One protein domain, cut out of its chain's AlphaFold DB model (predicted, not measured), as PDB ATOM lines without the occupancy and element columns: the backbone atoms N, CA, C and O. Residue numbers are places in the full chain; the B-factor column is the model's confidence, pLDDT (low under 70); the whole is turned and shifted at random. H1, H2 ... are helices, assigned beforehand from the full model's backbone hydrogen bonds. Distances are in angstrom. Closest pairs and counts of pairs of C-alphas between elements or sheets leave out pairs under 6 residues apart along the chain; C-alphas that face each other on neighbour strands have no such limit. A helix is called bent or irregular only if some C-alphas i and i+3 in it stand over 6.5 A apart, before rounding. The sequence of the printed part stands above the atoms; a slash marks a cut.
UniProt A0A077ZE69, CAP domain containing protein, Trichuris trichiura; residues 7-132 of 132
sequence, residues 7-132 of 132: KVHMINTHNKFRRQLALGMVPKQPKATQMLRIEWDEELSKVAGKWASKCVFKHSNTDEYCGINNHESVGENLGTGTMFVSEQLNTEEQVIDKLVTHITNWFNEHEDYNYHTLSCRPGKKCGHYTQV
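AT A GLANCE: This is residues 7 to 132 of the 132 residues of the protein "CAP domain containing protein" of Trichuris trichiura (UniProt A0A077ZE69). Two long helices, H3 and H1, lie side by side and run the same way, and the short last helix H4 packs on the later part of H3. H2 sits away from the other helices, and long loops join the parts; residues 82 to 88 and 90 to 95 stick out. The printed part has 126 residues with four named helices, H1, H2, H3 and H4 along the chain, and no named strand; the class is all helix, though the helices hold 52 residues. It is compact, with a radius of gyration of the C-alphas of 15.8 A and spans of 40 by 40 by 31 A.

HOW THE PARTS SIT: Begin at H3, residues 92 to 111, which touches H1, residues 7 to 22, at a shallow tilt of 22 degrees, the same way; their closest C-alphas, of Val 100 and Met 10, are 6.6 A apart. With residues 106 to 110 alone, H3 touches H4, residues 127 to 131; the closest C-alphas, of Phe 107 and Tyr 129, are 4.6 A apart. H2, residues 42 to 52, is apart from H1, H3 and H4, and H1 is apart from H4. In H1, H2 and H4 every O i to N i+4 pair is within hydrogen-bond range; in H3, 13 of 16 are.

IN THESE COORDINATES: Find C-alpha 92 at (112.270, 70.658, 24.003); from there H3 runs 30.0 A to C-alpha 111 at (125.919, 46.721, 35.838). H3 is neither bent nor irregular, but only just: C-alphas 107 and 110 are 6.0 A apart. H1 starts at C-alpha 7, (123.303, 69.370, 22.623), and is 22.4 A long; H2 is 15.1 A and H4 6.4 A. Between H3 and H4, residues 113 to 114 pair antiparallel with 119 to 120.

THE WHOLE: The C-alphas farthest apart, of Thr 33 and Ser 86, are 45.6 A apart. The printed part has no cut, and its three links are long, with 19, 39 and 15 residues. No printed residue is under 70 in pLDDT.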
ATOM      1  N   LYS A   7     121.913  69.854  22.679       90.76
ATOM      2  CA  LYS A   7     123.303  69.370  22.623       90.76
ATOM      3  C   LYS A   7     124.054  69.484  23.954       90.76
ATOM      4  O   LYS A   7     124.838  68.605  24.308       90.76
ATOM      5  N   VAL A   8     123.784  70.538  24.726       92.21
ATOM      6  CA  VAL A   8     124.390  70.781  26.042       92.21
ATOM      7  C   VAL A   8     123.926  69.729  27.047       92.21
ATOM      8  O   VAL A   8     124.738  69.221  27.818       92.21
ATOM      9  N   HIS A   9     122.650  69.337  27.017       92.22
ATOM     10  CA  HIS A   9     122.133  68.278  27.887       92.22
ATOM     11  C   HIS A   9     122.747  66.913  27.559       92.22
ATOM     12  O   HIS A   9     123.156  66.190  28.473       92.22
ATOM     13  N   MET A  10     122.892  66.588  26.271       93.53
ATOM     14  CA  MET A  10     123.508  65.334  25.829       93.53
ATOM     15  C   MET A  10     124.973  65.238  26.270       93.53
ATOM     16  O   MET A  10     125.365  64.257  26.908       93.53
ATOM     17  N   ILE A  11     125.779  66.267  25.987       96.04
ATOM     18  CA  ILE A  11     127.214  66.249  26.299       96.04
ATOM     19  C   ILE A  11     127.480  66.321  27.809       96.04
ATOM     20  O   ILE A  11     128.392  65.662  28.315       96.04
ATOM     21  N   ASN A  12     126.664  67.066  28.564       96.17
ATOM     22  CA  ASN A  12     126.783  67.130  30.022       96.17
ATOM     23  C   ASN A  12     126.415  65.799  30.679       96.17
ATOM     24  O   ASN A  12     127.067  65.411  31.646       96.17
ATOM     25  N   THR A  13     125.418  65.083  30.151       97.15
ATOM     26  CA  THR A  13     125.035  63.760  30.666       97.15
ATOM     27  C   THR A  13     126.161  62.745  30.470       97.15
ATOM     28  O   THR A  13     126.562  62.102  31.440       97.15
ATOM     29  N   HIS A  14     126.759  62.675  29.276       98.38
ATOM     30  CA  HIS A  14     127.930  61.820  29.042       98.38
ATOM     31  C   HIS A  14     129.093  62.188  29.970       98.38
ATOM     32  O   HIS A  14     129.617  61.344  30.693       98.38
ATOM     33  N   ASN A  15     129.470  63.469  30.023       98.46
ATOM     34  CA  ASN A  15     130.577  63.914  30.867       98.46
ATOM     35  C   ASN A  15     130.320  63.693  32.366       98.46
ATOM     36  O   ASN A  15     131.263  63.409  33.107       98.46
ATOM     37  N   LYS A  16     129.064  63.774  32.828       98.13
ATOM     38  CA  LYS A  16     128.676  63.416  34.200       98.13
ATOM     39  C   LYS A  16     128.994  61.948  34.482       98.13
ATOM     40  O   LYS A  16     129.632  61.666  35.496       98.13
ATOM     41  N   PHE A  17     128.590  61.039  33.602       98.49
ATOM     42  CA  PHE A  17     128.831  59.604  33.753       98.49
ATOM     43  C   PHE A  17     130.317  59.241  33.668       98.49
ATOM     44  O   PHE A  17     130.844  58.579  34.565       98.49
ATOM     45  N   ARG A  18     131.035  59.784  32.678       98.69
ATOM     46  CA  ARG A  18     132.496  59.646  32.553       98.69
ATOM     47  C   ARG A  18     133.219  60.130  33.811       98.69
ATOM     48  O   ARG A  18     134.112  59.453  34.320       98.69
ATOM     49  N   ARG A  19     132.790  61.263  34.382       98.36
ATOM     50  CA  ARG A  19     133.318  61.786  35.652       98.36
ATOM     51  C   ARG A  19     132.995  60.874  36.836       98.36
ATOM     52  O   ARG A  19     133.866  60.669  37.674       98.36
ATOM     53  N   GLN A  20     131.781  60.335  36.936       98.33
ATOM     54  CA  GLN A  20     131.422  59.390  38.003       98.33
ATOM     55  C   GLN A  20     132.312  58.141  37.965       98.33
ATOM     56  O   GLN A  20     132.843  57.745  39.004       98.33
ATOM     57  N   LEU A  21     132.549  57.575  36.778       98.36
ATOM     58  CA  LEU A  21     133.467  56.448  36.593       98.36
ATOM     59  C   LEU A  21     134.902  56.821  36.992       98.36
ATOM     60  O   LEU A  21     135.549  56.116  37.765       98.36
ATOM     61  N   ALA A  22     135.382  57.984  36.546       98.26
ATOM     62  CA  ALA A  22     136.705  58.503  36.896       98.26
ATOM     63  C   ALA A  22     136.887  58.805  38.393       98.26
ATOM     64  O   ALA A  22     138.013  58.840  38.883       98.26
ATOM     65  N   LEU A  23     135.802  59.018  39.138       98.08
ATOM     66  CA  LEU A  23     135.821  59.214  40.589       98.08
ATOM     67  C   LEU A  23     135.619  57.914  41.379       98.08
ATOM     68  O   LEU A  23     135.656  57.957  42.606       98.08
ATOM     69  N   GLY A  24     135.427  56.771  40.711       97.97
ATOM     70  CA  GLY A  24     135.151  55.492  41.372       97.97
ATOM     71  C   GLY A  24     133.758  55.426  42.006       97.97
ATOM     72  O   GLY A  24     133.550  54.679  42.956       97.97
ATOM     73  N   MET A  25     132.808  56.225  41.510       98.30
ATOM     74  CA  MET A  25     131.431  56.284  42.022       98.30
ATOM     75  C   MET A  25     130.497  55.269  41.348       98.30
ATOM     76  O   MET A  25     129.333  55.170  41.727       98.30
ATOM     77  N   VAL A  26     130.983  54.537  40.344       98.08
ATOM     78  CA  VAL A  26     130.202  53.558  39.580       98.08
ATOM     79  C   VAL A  26     130.399  52.176  40.200       98.08
ATOM     80  O   VAL A  26     131.525  51.672  40.203       98.08
ATOM     81  N   PRO A  27     129.343  51.538  40.738       97.02
ATOM     82  CA  PRO A  27     129.468  50.237  41.380       97.02
ATOM     83  C   PRO A  27     130.082  49.185  40.452       97.02
ATOM     84  O   PRO A  27     129.713  49.088  39.282       97.02
ATOM     85  N   LYS A  28     130.976  48.356  41.006       95.50
ATOM     86  CA  LYS A  28     131.647  47.235  40.315       95.50
ATOM     87  C   LYS A  28     132.533  47.634  39.125       95.50
ATOM     88  O   LYS A  28     132.972  46.752  38.394       95.50
ATOM     89  N   GLN A  29     132.840  48.919  38.958       98.17
ATOM     90  CA  GLN A  29     133.767  49.397  37.937       98.17
ATOM     91  C   GLN A  29     135.007  50.021  38.584       98.17
ATOM     92  O   GLN A  29     134.897  50.678  39.623       98.17
ATOM     93  N   PRO A  30     136.206  49.822  38.011       97.51
ATOM     94  CA  PRO A  30     137.404  50.461  38.526       97.51
ATOM     95  C   PRO A  30     137.373  51.966  38.257       97.51
ATOM     96  O   PRO A  30     136.789  52.446  37.285       97.51
ATOM     97  N   LYS A  31     138.078  52.720  39.101       97.67
ATOM     98  CA  LYS A  31     138.329  54.140  38.860       97.67
ATOM     99  C   LYS A  31     139.158  54.311  37.584       97.67
ATOM    100  O   LYS A  31     140.239  53.735  37.473       97.67
ATOM    101  N   ALA A  32     138.708  55.160  36.666       97.40
ATOM    102  CA  ALA A  32     139.521  55.557  35.518       97.40
ATOM    103  C   ALA A  32     140.568  56.616  35.912       97.40
ATOM    104  O   ALA A  32     140.268  57.565  36.636       97.40
ATOM    105  N   THR A  33     141.799  56.479  35.416       95.36
ATOM    106  CA  THR A  33     142.906  57.413  35.703       95.36
ATOM    107  C   THR A  33     143.077  58.501  34.643       95.36
ATOM    108  O   THR A  33     143.600  59.565  34.958       95.36
ATOM    109  N   GLN A  34     142.620  58.262  33.409       96.83
ATOM    110  CA  GLN A  34     142.794  59.162  32.256       96.83
ATOM    111  C   GLN A  34     141.495  59.314  31.442       96.83
ATOM    112  O   GLN A  34     141.490  59.270  30.215       96.83
ATOM    113  N   MET A  35     140.359  59.456  32.127       97.66
ATOM    114  CA  MET A  35     139.070  59.635  31.457       97.66
ATOM    115  C   MET A  35     138.942  61.055  30.895       97.66
ATOM    116  O   MET A  35     138.760  62.011  31.650       97.66
ATOM    117  N   LEU A  36     139.025  61.190  29.571       97.62
ATOM    118  CA  LEU A  36     138.901  62.484  28.897       97.62
ATOM    119  C   LEU A  36     137.474  63.030  28.989       97.62
ATOM    120  O   LEU A  36     136.500  62.283  28.858       97.62
ATOM    121  N   ARG A  37     137.356  64.349  29.157       97.59
ATOM    122  CA  ARG A  37     136.104  65.074  28.929       97.59
ATOM    123  C   ARG A  37     135.859  65.145  27.422       97.59
ATOM    124  O   ARG A  37     136.774  65.493  26.684       97.59
ATOM    125  N   ILE A  38     134.648  64.820  26.989       97.33
ATOM    126  CA  ILE A  38     134.252  64.906  25.581       97.33
ATOM    127  C   ILE A  38     133.576  66.244  25.283       97.33
ATOM    128  O   ILE A  38     132.954  66.852  26.161       97.33
ATOM    129  N   GLU A  39     133.682  66.681  24.036       96.15
ATOM    130  CA  GLU A  39     133.075  67.908  23.526       96.15
ATOM    131  C   GLU A  39     132.128  67.589  22.371       96.15
ATOM    132  O   GLU A  39     132.169  66.502  21.795       96.15
ATOM    133  N   TRP A  40     131.215  68.516  22.089       95.63
ATOM    134  CA  TRP A  40     130.286  68.362  20.980       95.63
ATOM    135  C   TRP A  40     131.008  68.603  19.659       95.63
ATOM    136  O   TRP A  40     131.689  69.617  19.513       95.63
ATOM    137  N   ASP A  41     130.788  67.715  18.698       94.62
ATOM    138  CA  ASP A  41     131.285  67.856  17.338       94.62
ATOM    139  C   ASP A  41     130.110  68.037  16.372       94.62
ATOM    140  O   ASP A  41     129.192  67.212  16.310       94.62
ATOM    141  N   GLU A  42     130.112  69.151  15.641       94.55
ATOM    142  CA  GLU A  42     128.989  69.509  14.777       94.55
ATOM    143  C   GLU A  42     128.894  68.593  13.542       94.55
ATOM    144  O   GLU A  42     127.780  68.287  13.113       94.55
ATOM    145  N   GLU A  43     130.009  68.091  12.997       93.73
ATOM    146  CA  GLU A  43     129.995  67.186  11.836       93.73
ATOM    147  C   GLU A  43     129.477  65.795  12.218       93.73
ATOM    148  O   GLU A  43     128.588  65.260  11.547       93.73
ATOM    149  N   LEU A  44     129.927  65.254  13.357       94.97
ATOM    150  CA  LEU A  44     129.373  64.022  13.924       94.97
ATOM    151  C   LEU A  44     127.869  64.155  14.181       94.97
ATOM    152  O   LEU A  44     127.105  63.235  13.885       94.97
ATOM    153  N   SER A  45     127.415  65.313  14.674       94.58
ATOM    154  CA  SER A  45     125.992  65.533  14.934       94.58
ATOM    155  C   SER A  45     125.136  65.551  13.663       94.58
ATOM    156  O   SER A  45     124.033  65.002  13.658       94.58
ATOM    157  N   LYS A  46     125.649  66.122  12.562       94.20
ATOM    158  CA  LYS A  46     124.966  66.128  11.259       94.20
ATOM    159  C   LYS A  46     124.801  64.713  10.726       94.20
ATOM    160  O   LYS A  46     123.726  64.369  10.235       94.20
ATOM    161  N   VAL A  47     125.838  63.886  10.847       94.34
ATOM    162  CA  VAL A  47     125.793  62.490  10.398       94.34
ATOM    163  C   VAL A  47     124.842  61.660  11.254       94.34
ATOM    164  O   VAL A  47     123.976  60.981  10.699       94.34
ATOM    165  N   ALA A  48     124.900  61.799  12.580       95.65
ATOM    166  CA  ALA A  48     123.948  61.155  13.484       95.65
ATOM    167  C   ALA A  48     122.495  61.573  13.177       95.65
ATOM    168  O   ALA A  48     121.610  60.721  13.081       95.65
ATOM    169  N   GLY A  49     122.248  62.868  12.946       95.36
ATOM    170  CA  GLY A  49     120.931  63.395  12.579       95.36
ATOM    171  C   GLY A  49     120.416  62.863  11.236       95.36
ATOM    172  O   GLY A  49     119.266  62.431  11.146       95.36
ATOM    173  N   LYS A  50     121.273  62.824  10.206       95.45
ATOM    174  CA  LYS A  50     120.961  62.254   8.881       95.45
ATOM    175  C   LYS A  50     120.653  60.757   8.959       95.45
ATOM    176  O   LYS A  50     119.809  60.263   8.210       95.45
ATOM    177  N   TRP A  51     121.339  60.015   9.827       96.64
ATOM    178  CA  TRP A  51     121.050  58.596  10.019       96.64
ATOM    179  C   TRP A  51     119.728  58.387  10.761       96.64
ATOM    180  O   TRP A  51     118.873  57.633  10.293       96.64
ATOM    181  N   ALA A  52     119.510  59.121  11.857       95.56
ATOM    182  CA  ALA A  52     118.278  59.060  12.638       95.56
ATOM    183  C   ALA A  52     117.031  59.386  11.795       95.56
ATOM    184  O   ALA A  52     116.008  58.715  11.935       95.56
ATOM    185  N   SER A  53     117.122  60.335  10.852       96.23
ATOM    186  CA  SER A  53     116.002  60.705   9.973       96.23
ATOM    187  C   SER A  53     115.564  59.603   9.002       96.23
ATOM    188  O   SER A  53     114.506  59.721   8.389       96.23
ATOM    189  N   LYS A  54     116.355  58.534   8.829       96.38
ATOM    190  CA  LYS A  54     115.961  57.372   8.017       96.38
ATOM    191  C   LYS A  54     114.968  56.459   8.739       96.38
ATOM    192  O   LYS A  54     114.374  55.604   8.089       96.38
ATOM    193  N   CYS A  55     114.810  56.608  10.058       95.04
ATOM    194  CA  CYS A  55     113.930  55.782  10.889       95.04
ATOM    195  C   CYS A  55     114.219  54.269  10.784       95.04
ATOM    196  O   CYS A  55     113.303  53.448  10.828       95.04
ATOM    197  N   VAL A  56     115.495  53.883  10.652       95.64
ATOM    198  CA  VAL A  56     115.924  52.477  10.614       95.64
ATOM    199  C   VAL A  56     116.772  52.169  11.841       95.64
ATOM    200  O   VAL A  56     117.872  52.695  11.983       95.64
ATOM    201  N   PHE A  57     116.289  51.282  12.715       96.62
ATOM    202  CA  PHE A  57     117.015  50.875  13.921       96.62
ATOM    203  C   PHE A  57     118.091  49.823  13.607       96.62
ATOM    204  O   PHE A  57     117.919  48.628  13.847       96.62
ATOM    205  N   LYS A  58     119.191  50.279  13.006       96.89
ATOM    206  CA  LYS A  58     120.417  49.511  12.753       96.89
ATOM    207  C   LYS A  58     121.613  50.460  12.686       96.89
ATOM    208  O   LYS A  58     121.416  51.650  12.434       96.89
ATOM    209  N   HIS A  59     122.824  49.934  12.864       97.25
ATOM    210  CA  HIS A  59     124.034  50.746  12.752       97.25
ATOM    211  C   HIS A  59     124.206  51.348  11.357       97.25
ATOM    212  O   HIS A  59     123.824  50.726  10.356       97.25
ATOM    213  N   SER A  60     124.762  52.558  11.305       96.00
ATOM    214  CA  SER A  60     125.120  53.209  10.047       96.00
ATOM    215  C   SER A  60     126.202  52.433   9.297       96.00
ATOM    216  O   SER A  60     127.042  51.741   9.877       96.00
ATOM    217  N   ASN A  61     126.152  52.505   7.966       93.64
ATOM    218  CA  ASN A  61     127.218  51.957   7.133       93.64
ATOM    219  C   ASN A  61     128.453  52.857   7.248       93.64
ATOM    220  O   ASN A  61     128.307  54.069   7.382       93.64
ATOM    221  N   THR A  62     129.652  52.289   7.102       93.09
ATOM    222  CA  THR A  62     130.917  53.041   7.166       93.09
ATOM    223  C   THR A  62     130.949  54.247   6.230       93.09
ATOM    224  O   THR A  62     131.424  55.303   6.631       93.09
ATOM    225  N   ASP A  63     130.349  54.152   5.043       92.46
ATOM    226  CA  ASP A  63     130.256  55.263   4.084       92.46
ATOM    227  C   ASP A  63     129.515  56.504   4.623       92.46
ATOM    228  O   ASP A  63     129.653  57.590   4.068       92.46
ATOM    229  N   GLU A  64     128.714  56.373   5.688       92.97
ATOM    230  CA  GLU A  64     128.014  57.513   6.296       92.97
ATOM    231  C   GLU A  64     128.933  58.370   7.170       92.97
ATOM    232  O   GLU A  64     128.668  59.562   7.312       92.97
ATOM    233  N   TYR A  65     129.988  57.784   7.750       92.03
ATOM    234  CA  TYR A  65     130.885  58.469   8.689       92.03
ATOM    235  C   TYR A  65     132.372  58.434   8.321       92.03
ATOM    236  O   TYR A  65     133.179  59.094   8.978       92.03
ATOM    237  N   CYS A  66     132.757  57.675   7.296       90.66
ATOM    238  CA  CYS A  66     134.140  57.574   6.852       90.66
ATOM    239  C   CYS A  66     134.689  58.954   6.469       90.66
ATOM    240  O   CYS A  66     134.097  59.672   5.663       90.66
ATOM    241  N   GLY A  67     135.829  59.323   7.056       91.02
ATOM    242  CA  GLY A  67     136.513  60.581   6.773       91.02
ATOM    243  C   GLY A  67     136.004  61.783   7.568       91.02
ATOM    244  O   GLY A  67     136.607  62.853   7.457       91.02
ATOM    245  N   ILE A  68     134.967  61.638   8.409       90.98
ATOM    246  CA  ILE A  68     134.580  62.717   9.328       90.98
ATOM    247  C   ILE A  68     135.781  63.053  10.209       90.98
ATOM    248  O   ILE A  68     136.331  62.183  10.881       90.98
ATOM    249  N   ASN A  69     136.190  64.323  10.198       89.45
ATOM    250  CA  ASN A  69     137.336  64.829  10.955       89.45
ATOM    251  C   ASN A  69     138.624  64.001  10.770       89.45
ATOM    252  O   ASN A  69     139.437  63.906  11.686       89.45
ATOM    253  N   ASN A  70     138.828  63.413   9.584       92.15
ATOM    254  CA  ASN A  70     139.946  62.511   9.271       92.15
ATOM    255  C   ASN A  70     139.981  61.216  10.108       92.15
ATOM    256  O   ASN A  70     141.045  60.615  10.266       92.15
ATOM    257  N   HIS A  71     138.841  60.764  10.630       90.70
ATOM    258  CA  HIS A  71     138.724  59.460  11.273       90.70
ATOM    259  C   HIS A  71     138.266  58.389  10.273       90.70
ATOM    260  O   HIS A  71     137.271  58.550   9.566       90.70
ATOM    261  N   GLU A  72     138.980  57.261  10.241       86.90
ATOM    262  CA  GLU A  72     138.597  56.076   9.455       86.90
ATOM    263  C   GLU A  72     137.388  55.345  10.059       86.90
ATOM    264  O   GLU A  72     136.679  54.611   9.373       86.90
ATOM    265  N   SER A  73     137.141  55.542  11.355       91.04
ATOM    266  CA  SER A  73     136.055  54.908  12.090       91.04
ATOM    267  C   SER A  73     135.488  55.845  13.149       91.04
ATOM    268  O   SER A  73     136.223  56.600  13.788       91.04
ATOM    269  N   VAL A  74     134.172  55.768  13.339       95.21
ATOM    270  CA  VAL A  74     133.408  56.499  14.349       95.21
ATOM    271  C   VAL A  74     132.531  55.486  15.082       95.21
ATOM    272  O   VAL A  74     131.858  54.670  14.453       95.21
ATOM    273  N   GLY A  75     132.555  55.518  16.416       95.96
ATOM    274  CA  GLY A  75     131.678  54.690  17.244       95.96
ATOM    275  C   GLY A  75     130.236  55.195  17.237       95.96
ATOM    276  O   GLY A  75     129.987  56.387  17.068       95.96
ATOM    277  N   GLU A  76     129.272  54.301  17.449       97.51
ATOM    278  CA  GLU A  76     127.852  54.646  17.380       97.51
ATOM    279  C   GLU A  76     127.055  53.925  18.468       97.51
ATOM    280  O   GLU A  76     127.132  52.705  18.601       97.51
ATOM    281  N   ASN A  77     126.238  54.684  19.199       98.07
ATOM    282  CA  ASN A  77     125.217  54.151  20.094       98.07
ATOM    283  C   ASN A  77     123.830  54.477  19.539       98.07
ATOM    284  O   ASN A  77     123.565  55.610  19.137       98.07
ATOM    285  N   LEU A  78     122.931  53.489  19.547       97.48
ATOM    286  CA  LEU A  78     121.559  53.638  19.062       97.48
ATOM    287  C   LEU A  78     120.564  53.544  20.217       97.48
ATOM    288  O   LEU A  78     120.725  52.766  21.156       97.48
ATOM    289  N   GLY A  79     119.503  54.340  20.136       95.30
ATOM    290  CA  GLY A  79     118.406  54.343  21.095       95.30
ATOM    291  C   GLY A  79     117.078  54.365  20.358       95.30
ATOM    292  O   GLY A  79     116.917  55.091  19.381       95.30
ATOM    293  N   THR A  80     116.136  53.546  20.810       94.16
ATOM    294  CA  THR A  80     114.748  53.572  20.351       94.16
ATOM    295  C   THR A  80     113.829  53.303  21.534       94.16
ATOM    296  O   THR A  80     114.228  52.652  22.504       94.16
ATOM    297  N   GLY A  81     112.609  53.815  21.469       88.60
ATOM    298  CA  GLY A  81     111.592  53.620  22.487       88.60
ATOM    299  C   GLY A  81     110.209  53.669  21.862       88.60
ATOM    300  O   GLY A  81     109.975  54.398  20.899       88.60
ATOM    301  N   THR A  82     109.287  52.889  22.415       86.55
ATOM    302  CA  THR A  82     107.870  53.002  22.073       86.55
ATOM    303  C   THR A  82     107.261  54.132  22.889       86.55
ATOM    304  O   THR A  82     107.506  54.231  24.091       86.55
ATOM    305  N   MET A  83     106.448  54.956  22.240       83.89
ATOM    306  CA  MET A  83     105.684  56.025  22.874       83.89
ATOM    307  C   MET A  83     104.192  55.740  22.734       83.89
ATOM    308  O   MET A  83     103.755  55.177  21.726       83.89
ATOM    309  N   PHE A  84     103.402  56.116  23.739       84.16
ATOM    310  CA  PHE A  84     101.948  56.098  23.586       84.16
ATOM    311  C   PHE A  84     101.524  57.176  22.588       84.16
ATOM    312  O   PHE A  84     102.145  58.228  22.508       84.16
ATOM    313  N   VAL A  85     100.420  56.962  21.867       77.84
ATOM    314  CA  VAL A  85      99.877  57.975  20.935       77.84
ATOM    315  C   VAL A  85      99.540  59.290  21.659       77.84
ATOM    316  O   VAL A  85      99.625  60.365  21.075       77.84
ATOM    317  N   SER A  86      99.178  59.210  22.943       84.06
ATOM    318  CA  SER A  86      98.946  60.370  23.808       84.06
ATOM    319  C   SER A  86     100.229  61.071  24.260       84.06
ATOM    320  O   SER A  86     100.169  62.209  24.721       84.06
ATOM    321  N   GLU A  87     101.381  60.410  24.159       82.06
ATOM    322  CA  GLU A  87     102.675  60.957  24.535       82.06
ATOM    323  C   GLU A  87     103.239  61.750  23.353       82.06
ATOM    324  O   GLU A  87     103.771  61.201  22.392       82.06
ATOM    325  N   GLN A  88     103.074  63.068  23.403       78.74
ATOM    326  CA  GLN A  88     103.573  63.971  22.372       78.74
ATOM    327  C   GLN A  88     104.933  64.545  22.793       78.74
ATOM    328  O   GLN A  88     105.071  64.999  23.927       78.74
ATOM    329  N   LEU A  89     105.918  64.549  21.887       86.68
ATOM    330  CA  LEU A  89     107.211  65.234  22.057       86.68
ATOM    331  C   LEU A  89     107.133  66.652  21.479       86.68
ATOM    332  O   LEU A  89     107.776  66.969  20.480       86.68
ATOM    333  N   ASN A  90     106.291  67.490  22.075       86.26
ATOM    334  CA  ASN A  90     106.023  68.833  21.557       86.26
ATOM    335  C   ASN A  90     106.912  69.907  22.180       86.26
ATOM    336  O   ASN A  90     106.970  71.023  21.667       86.26
ATOM    337  N   THR A  91     107.562  69.604  23.303       88.38
ATOM    338  CA  THR A  91     108.459  70.535  23.985       88.38
ATOM    339  C   THR A  91     109.898  70.042  23.932       88.38
ATOM    340  O   THR A  91     110.170  68.840  23.923       88.38
ATOM    341  N   GLU A  92     110.843  70.982  23.933       87.53
ATOM    342  CA  GLU A  92     112.270  70.658  24.003       87.53
ATOM    343  C   GLU A  92     112.599  69.857  25.273       87.53
ATOM    344  O   GLU A  92     113.376  68.913  25.218       87.53
ATOM    345  N   GLU A  93     111.937  70.162  26.393       88.52
ATOM    346  CA  GLU A  93     112.087  69.432  27.657       88.52
ATOM    347  C   GLU A  93     111.736  67.942  27.521       88.52
ATOM    348  O   GLU A  93     112.495  67.091  27.980       88.52
ATOM    349  N   GLN A  94     110.638  67.611  26.833       89.62
ATOM    350  CA  GLN A  94     110.241  66.220  26.593       89.62
ATOM    351  C   GLN A  94     111.257  65.479  25.714       89.62
ATOM    352  O   GLN A  94     111.573  64.317  25.966       89.62
ATOM    353  N   VAL A  95     111.801  66.150  24.693       90.09
ATOM    354  CA  VAL A  95     112.847  65.573  23.835       90.09
ATOM    355  C   VAL A  95     114.141  65.362  24.631       90.09
ATOM    356  O   VAL A  95     114.761  64.301  24.524       90.09
ATOM    357  N   ILE A  96     114.531  66.333  25.464       91.57
ATOM    358  CA  ILE A  96     115.693  66.233  26.357       91.57
ATOM    359  C   ILE A  96     115.535  65.042  27.307       91.57
ATOM    360  O   ILE A  96     116.471  64.252  27.428       91.57
ATOM    361  N   ASP A  97     114.374  64.883  27.947       91.31
ATOM    362  CA  ASP A  97     114.106  63.784  28.880       91.31
ATOM    363  C   ASP A  97     114.296  62.408  28.219       91.31
ATOM    364  O   ASP A  97     115.011  61.545  28.746       91.31
ATOM    365  N   LYS A  98     113.765  62.222  27.003       91.59
ATOM    366  CA  LYS A  98     113.964  60.979  26.241       91.59
ATOM    367  C   LYS A  98     115.423  60.730  25.883       91.59
ATOM    368  O   LYS A  98     115.911  59.614  26.058       91.59
ATOM    369  N   LEU A  99     116.144  61.748  25.420       92.46
ATOM    370  CA  LEU A  99     117.561  61.603  25.075       92.46
ATOM    371  C   LEU A  99     118.417  61.279  26.303       92.46
ATOM    372  O   LEU A  99     119.253  60.377  26.247       92.46
ATOM    373  N   VAL A 100     118.187  61.958  27.430       94.24
ATOM    374  CA  VAL A 100     118.879  61.677  28.698       94.24
ATOM    375  C   VAL A 100     118.552  60.271  29.197       94.24
ATOM    376  O   VAL A 100     119.450  59.574  29.676       94.24
ATOM    377  N   THR A 101     117.308  59.815  29.031       94.85
ATOM    378  CA  THR A 101     116.904  58.437  29.335       94.85
ATOM    379  C   THR A 101     117.692  57.429  28.497       94.85
ATOM    380  O   THR A 101     118.233  56.474  29.052       94.85
ATOM    381  N   HIS A 102     117.844  57.647  27.186       96.10
ATOM    382  CA  HIS A 102     118.648  56.762  26.335       96.10
ATOM    383  C   HIS A 102     120.129  56.733  26.738       96.10
ATOM    384  O   HIS A 102     120.679  55.645  26.892       96.10
ATOM    385  N   ILE A 103     120.751  57.889  27.002       97.92
ATOM    386  CA  ILE A 103     122.154  57.956  27.459       97.92
ATOM    387  C   ILE A 103     122.324  57.254  28.816       97.92
ATOM    388  O   ILE A 103     123.308  56.551  29.040       97.92
ATOM    389  N   THR A 104     121.351  57.407  29.717       97.80
ATOM    390  CA  THR A 104     121.346  56.727  31.020       97.80
ATOM    391  C   THR A 104     121.218  55.213  30.857       97.80
ATOM    392  O   THR A 104     121.955  54.472  31.498       97.80
ATOM    393  N   ASN A 105     120.349  54.739  29.962       97.77
ATOM    394  CA  ASN A 105     120.201  53.311  29.674       97.77
ATOM    395  C   ASN A 105     121.482  52.704  29.095       97.77
ATOM    396  O   ASN A 105     121.875  51.622  29.518       97.77
ATOM    397  N   TRP A 106     122.153  53.411  28.179       98.52
ATOM    398  CA  TRP A 106     123.463  53.005  27.669       98.52
ATOM    399  C   TRP A 106     124.487  52.879  28.790       98.52
ATOM    400  O   TRP A 106     125.180  51.872  28.880       98.52
ATOM    401  N   PHE A 107     124.557  53.872  29.679       98.59
ATOM    402  CA  PHE A 107     125.493  53.845  30.795       98.59
ATOM    403  C   PHE A 107     125.199  52.710  31.784       98.59
ATOM    404  O   PHE A 107     126.126  52.036  32.224       98.59
ATOM    405  N   ASN A 108     123.927  52.452  32.096       98.33
ATOM    406  CA  ASN A 108     123.504  51.424  33.053       98.33
ATOM    407  C   ASN A 108     123.886  49.993  32.639       98.33
ATOM    408  O   ASN A 108     123.901  49.099  33.487       98.33
ATOM    409  N   GLU A 109     124.283  49.751  31.383       98.60
ATOM    410  CA  GLU A 109     124.880  48.464  31.004       98.60
ATOM    411  C   GLU A 109     126.182  48.164  31.785       98.60
ATOM    412  O   GLU A 109     126.613  47.008  31.838       98.60
ATOM    413  N   HIS A 110     126.774  49.153  32.476       98.33
ATOM    414  CA  HIS A 110     127.883  48.960  33.419       98.33
ATOM    415  C   HIS A 110     127.578  47.925  34.505       98.33
ATOM    416  O   HIS A 110     128.496  47.330  35.072       98.33
ATOM    417  N   GLU A 111     126.305  47.721  34.850       98.22
ATOM    418  CA  GLU A 111     125.919  46.721  35.838       98.22
ATOM    419  C   GLU A 111     126.196  45.308  35.321       98.22
ATOM    420  O   GLU A 111     126.525  44.405  36.099       98.22
ATOM    421  N   ASP A 112     126.043  45.096  34.015       98.30
ATOM    422  CA  ASP A 112     126.248  43.824  33.332       98.30
ATOM    423  C   ASP A 112     127.689  43.648  32.817       98.30
ATOM    424  O   ASP A 112     128.058  42.533  32.445       98.30
ATOM    425  N   TYR A 113     128.520  44.693  32.840       98.62
ATOM    426  CA  TYR A 113     129.906  44.655  32.370       98.62
ATOM    427  C   TYR A 113     130.905  44.263  33.466       98.62
ATOM    428  O   TYR A 113     130.933  44.852  34.546       98.62
ATOM    429  N   ASN A 114     131.790  43.310  33.175       98.09
ATOM    430  CA  ASN A 114     132.914  42.956  34.035       98.09
ATOM    431  C   ASN A 114     134.228  43.441  33.412       98.09
ATOM    432  O   ASN A 114     134.708  42.880  32.426       98.09
ATOM    433  N   TYR A 115     134.837  44.453  34.035       97.33
ATOM    434  CA  TYR A 115     136.099  45.033  33.577       97.33
ATOM    435  C   TYR A 115     137.271  44.040  33.610       97.33
ATOM    436  O   TYR A 115     138.152  44.107  32.762       97.33
ATOM    437  N   HIS A 116     137.315  43.110  34.570       96.66
ATOM    438  CA  HIS A 116     138.442  42.177  34.704       96.66
ATOM    439  C   HIS A 116     138.444  41.093  33.627       96.66
ATOM    440  O   HIS A 116     139.509  40.634  33.226       96.66
ATOM    441  N   THR A 117     137.265  40.692  33.150       97.31
ATOM    442  CA  THR A 117     137.118  39.693  32.081       97.31
ATOM    443  C   THR A 117     136.858  40.318  30.711       97.31
ATOM    444  O   THR A 117     136.783  39.585  29.730       97.31
ATOM    445  N   LEU A 118     136.708  41.649  30.640       97.25
ATOM    446  CA  LEU A 118     136.346  42.411  29.436       97.25
ATOM    447  C   LEU A 118     135.093  41.855  28.743       97.25
ATOM    448  O   LEU A 118     135.017  41.758  27.519       97.25
ATOM    449  N   SER A 119     134.107  41.441  29.541       97.79
ATOM    450  CA  SER A 119     132.930  40.735  29.045       97.79
ATOM    451  C   SER A 119     131.657  41.177  29.750       97.79
ATOM    452  O   SER A 119     131.662  41.586  30.910       97.79
ATOM    453  N   CYS A 120     130.534  41.015  29.061       97.92
ATOM    454  CA  CYS A 120     129.213  41.151  29.658       97.92
ATOM    455  C   CYS A 120     128.780  39.866  30.359       97.92
ATOM    456  O   CYS A 120     129.217  38.770  29.995       97.92
ATOM    457  N   ARG A 121     127.850  39.984  31.311       97.76
ATOM    458  CA  ARG A 121     127.087  38.835  31.809       97.76
ATOM    459  C   ARG A 121     126.464  38.069  30.622       97.76
ATOM    460  O   ARG A 121     126.020  38.706  29.662       97.76
ATOM    461  N   PRO A 122     126.403  36.725  30.659       97.73
ATOM    462  CA  PRO A 122     125.821  35.939  29.573       97.73
ATOM    463  C   PRO A 122     124.419  36.427  29.177       97.73
ATOM    464  O   PRO A 122     123.567  36.651  30.035       97.73
ATOM    465  N   GLY A 123     124.193  36.617  27.874       97.42
ATOM    466  CA  GLY A 123     122.926  37.115  27.322       97.42
ATOM    467  C   GLY A 123     122.724  38.636  27.390       97.42
ATOM    468  O   GLY A 123     121.730  39.130  26.863       97.42
ATOM    469  N   LYS A 124     123.648  39.390  27.996       97.49
ATOM    470  CA  LYS A 124     123.592  40.856  28.085       97.49
ATOM    471  C   LYS A 124     124.437  41.539  27.010       97.49
ATOM    472  O   LYS A 124     125.261  40.909  26.345       97.49
ATOM    473  N   LYS A 125     124.212  42.841  26.840       96.43
ATOM    474  CA  LYS A 125     124.976  43.741  25.968       96.43
ATOM    475  C   LYS A 125     125.516  44.882  26.825       96.43
ATOM    476  O   LYS A 125     124.806  45.343  27.708       96.43
ATOM    477  N   CYS A 126     126.762  45.277  26.577       98.15
ATOM    478  CA  CYS A 126     127.423  46.393  27.265       98.15
ATOM    479  C   CYS A 126     128.171  47.309  26.295       98.15
ATOM    480  O   CYS A 126     128.998  48.112  26.717       98.15
ATOM    481  N   GLY A 127     127.927  47.130  24.991       98.00
ATOM    482  CA  GLY A 127     128.616  47.873  23.942       98.00
ATOM    483  C   GLY A 127     128.343  49.368  24.044       98.00
ATOM    484  O   GLY A 127     129.260  50.162  23.842       98.00
ATOM    485  N   HIS A 128     127.124  49.746  24.450       98.49
ATOM    486  CA  HIS A 128     126.792  51.147  24.625       98.49
ATOM    487  C   HIS A 128     127.528  51.733  25.827       98.49
ATOM    488  O   HIS A 128     128.126  52.798  25.692       98.49
ATOM    489  N   TYR A 129     127.561  51.020  26.961       98.54
ATOM    490  CA  TYR A 129     128.328  51.451  28.137       98.54
ATOM    491  C   TYR A 129     129.810  51.629  27.820       98.54
ATOM    492  O   TYR A 129     130.380  52.658  28.164       98.54
ATOM    493  N   THR A 130     130.439  50.668  27.137       97.95
ATOM    494  CA  THR A 130     131.869  50.766  26.804       97.95
ATOM    495  C   THR A 130     132.199  51.931  25.865       97.95
ATOM    496  O   THR A 130     133.365  52.307  25.765       97.95
ATOM    497  N   GLN A 131     131.192  52.502  25.195       98.00
ATOM    498  CA  GLN A 131     131.323  53.664  24.317       98.00
ATOM    499  C   GLN A 131     130.998  55.006  25.013       98.00
ATOM    500  O   GLN A 131     131.447  56.048  24.528       98.00
ATOM    501  N   VAL A 132     130.251  55.015  26.128       97.74
ATOM    502  CA  VAL A 132     129.933  56.230  26.922       97.74
ATOM    503  C   VAL A 132     131.151  56.704  27.717       97.74
ATOM    504  O   VAL A 132     131.530  57.896  27.591       97.74
TER     505      VAL A 132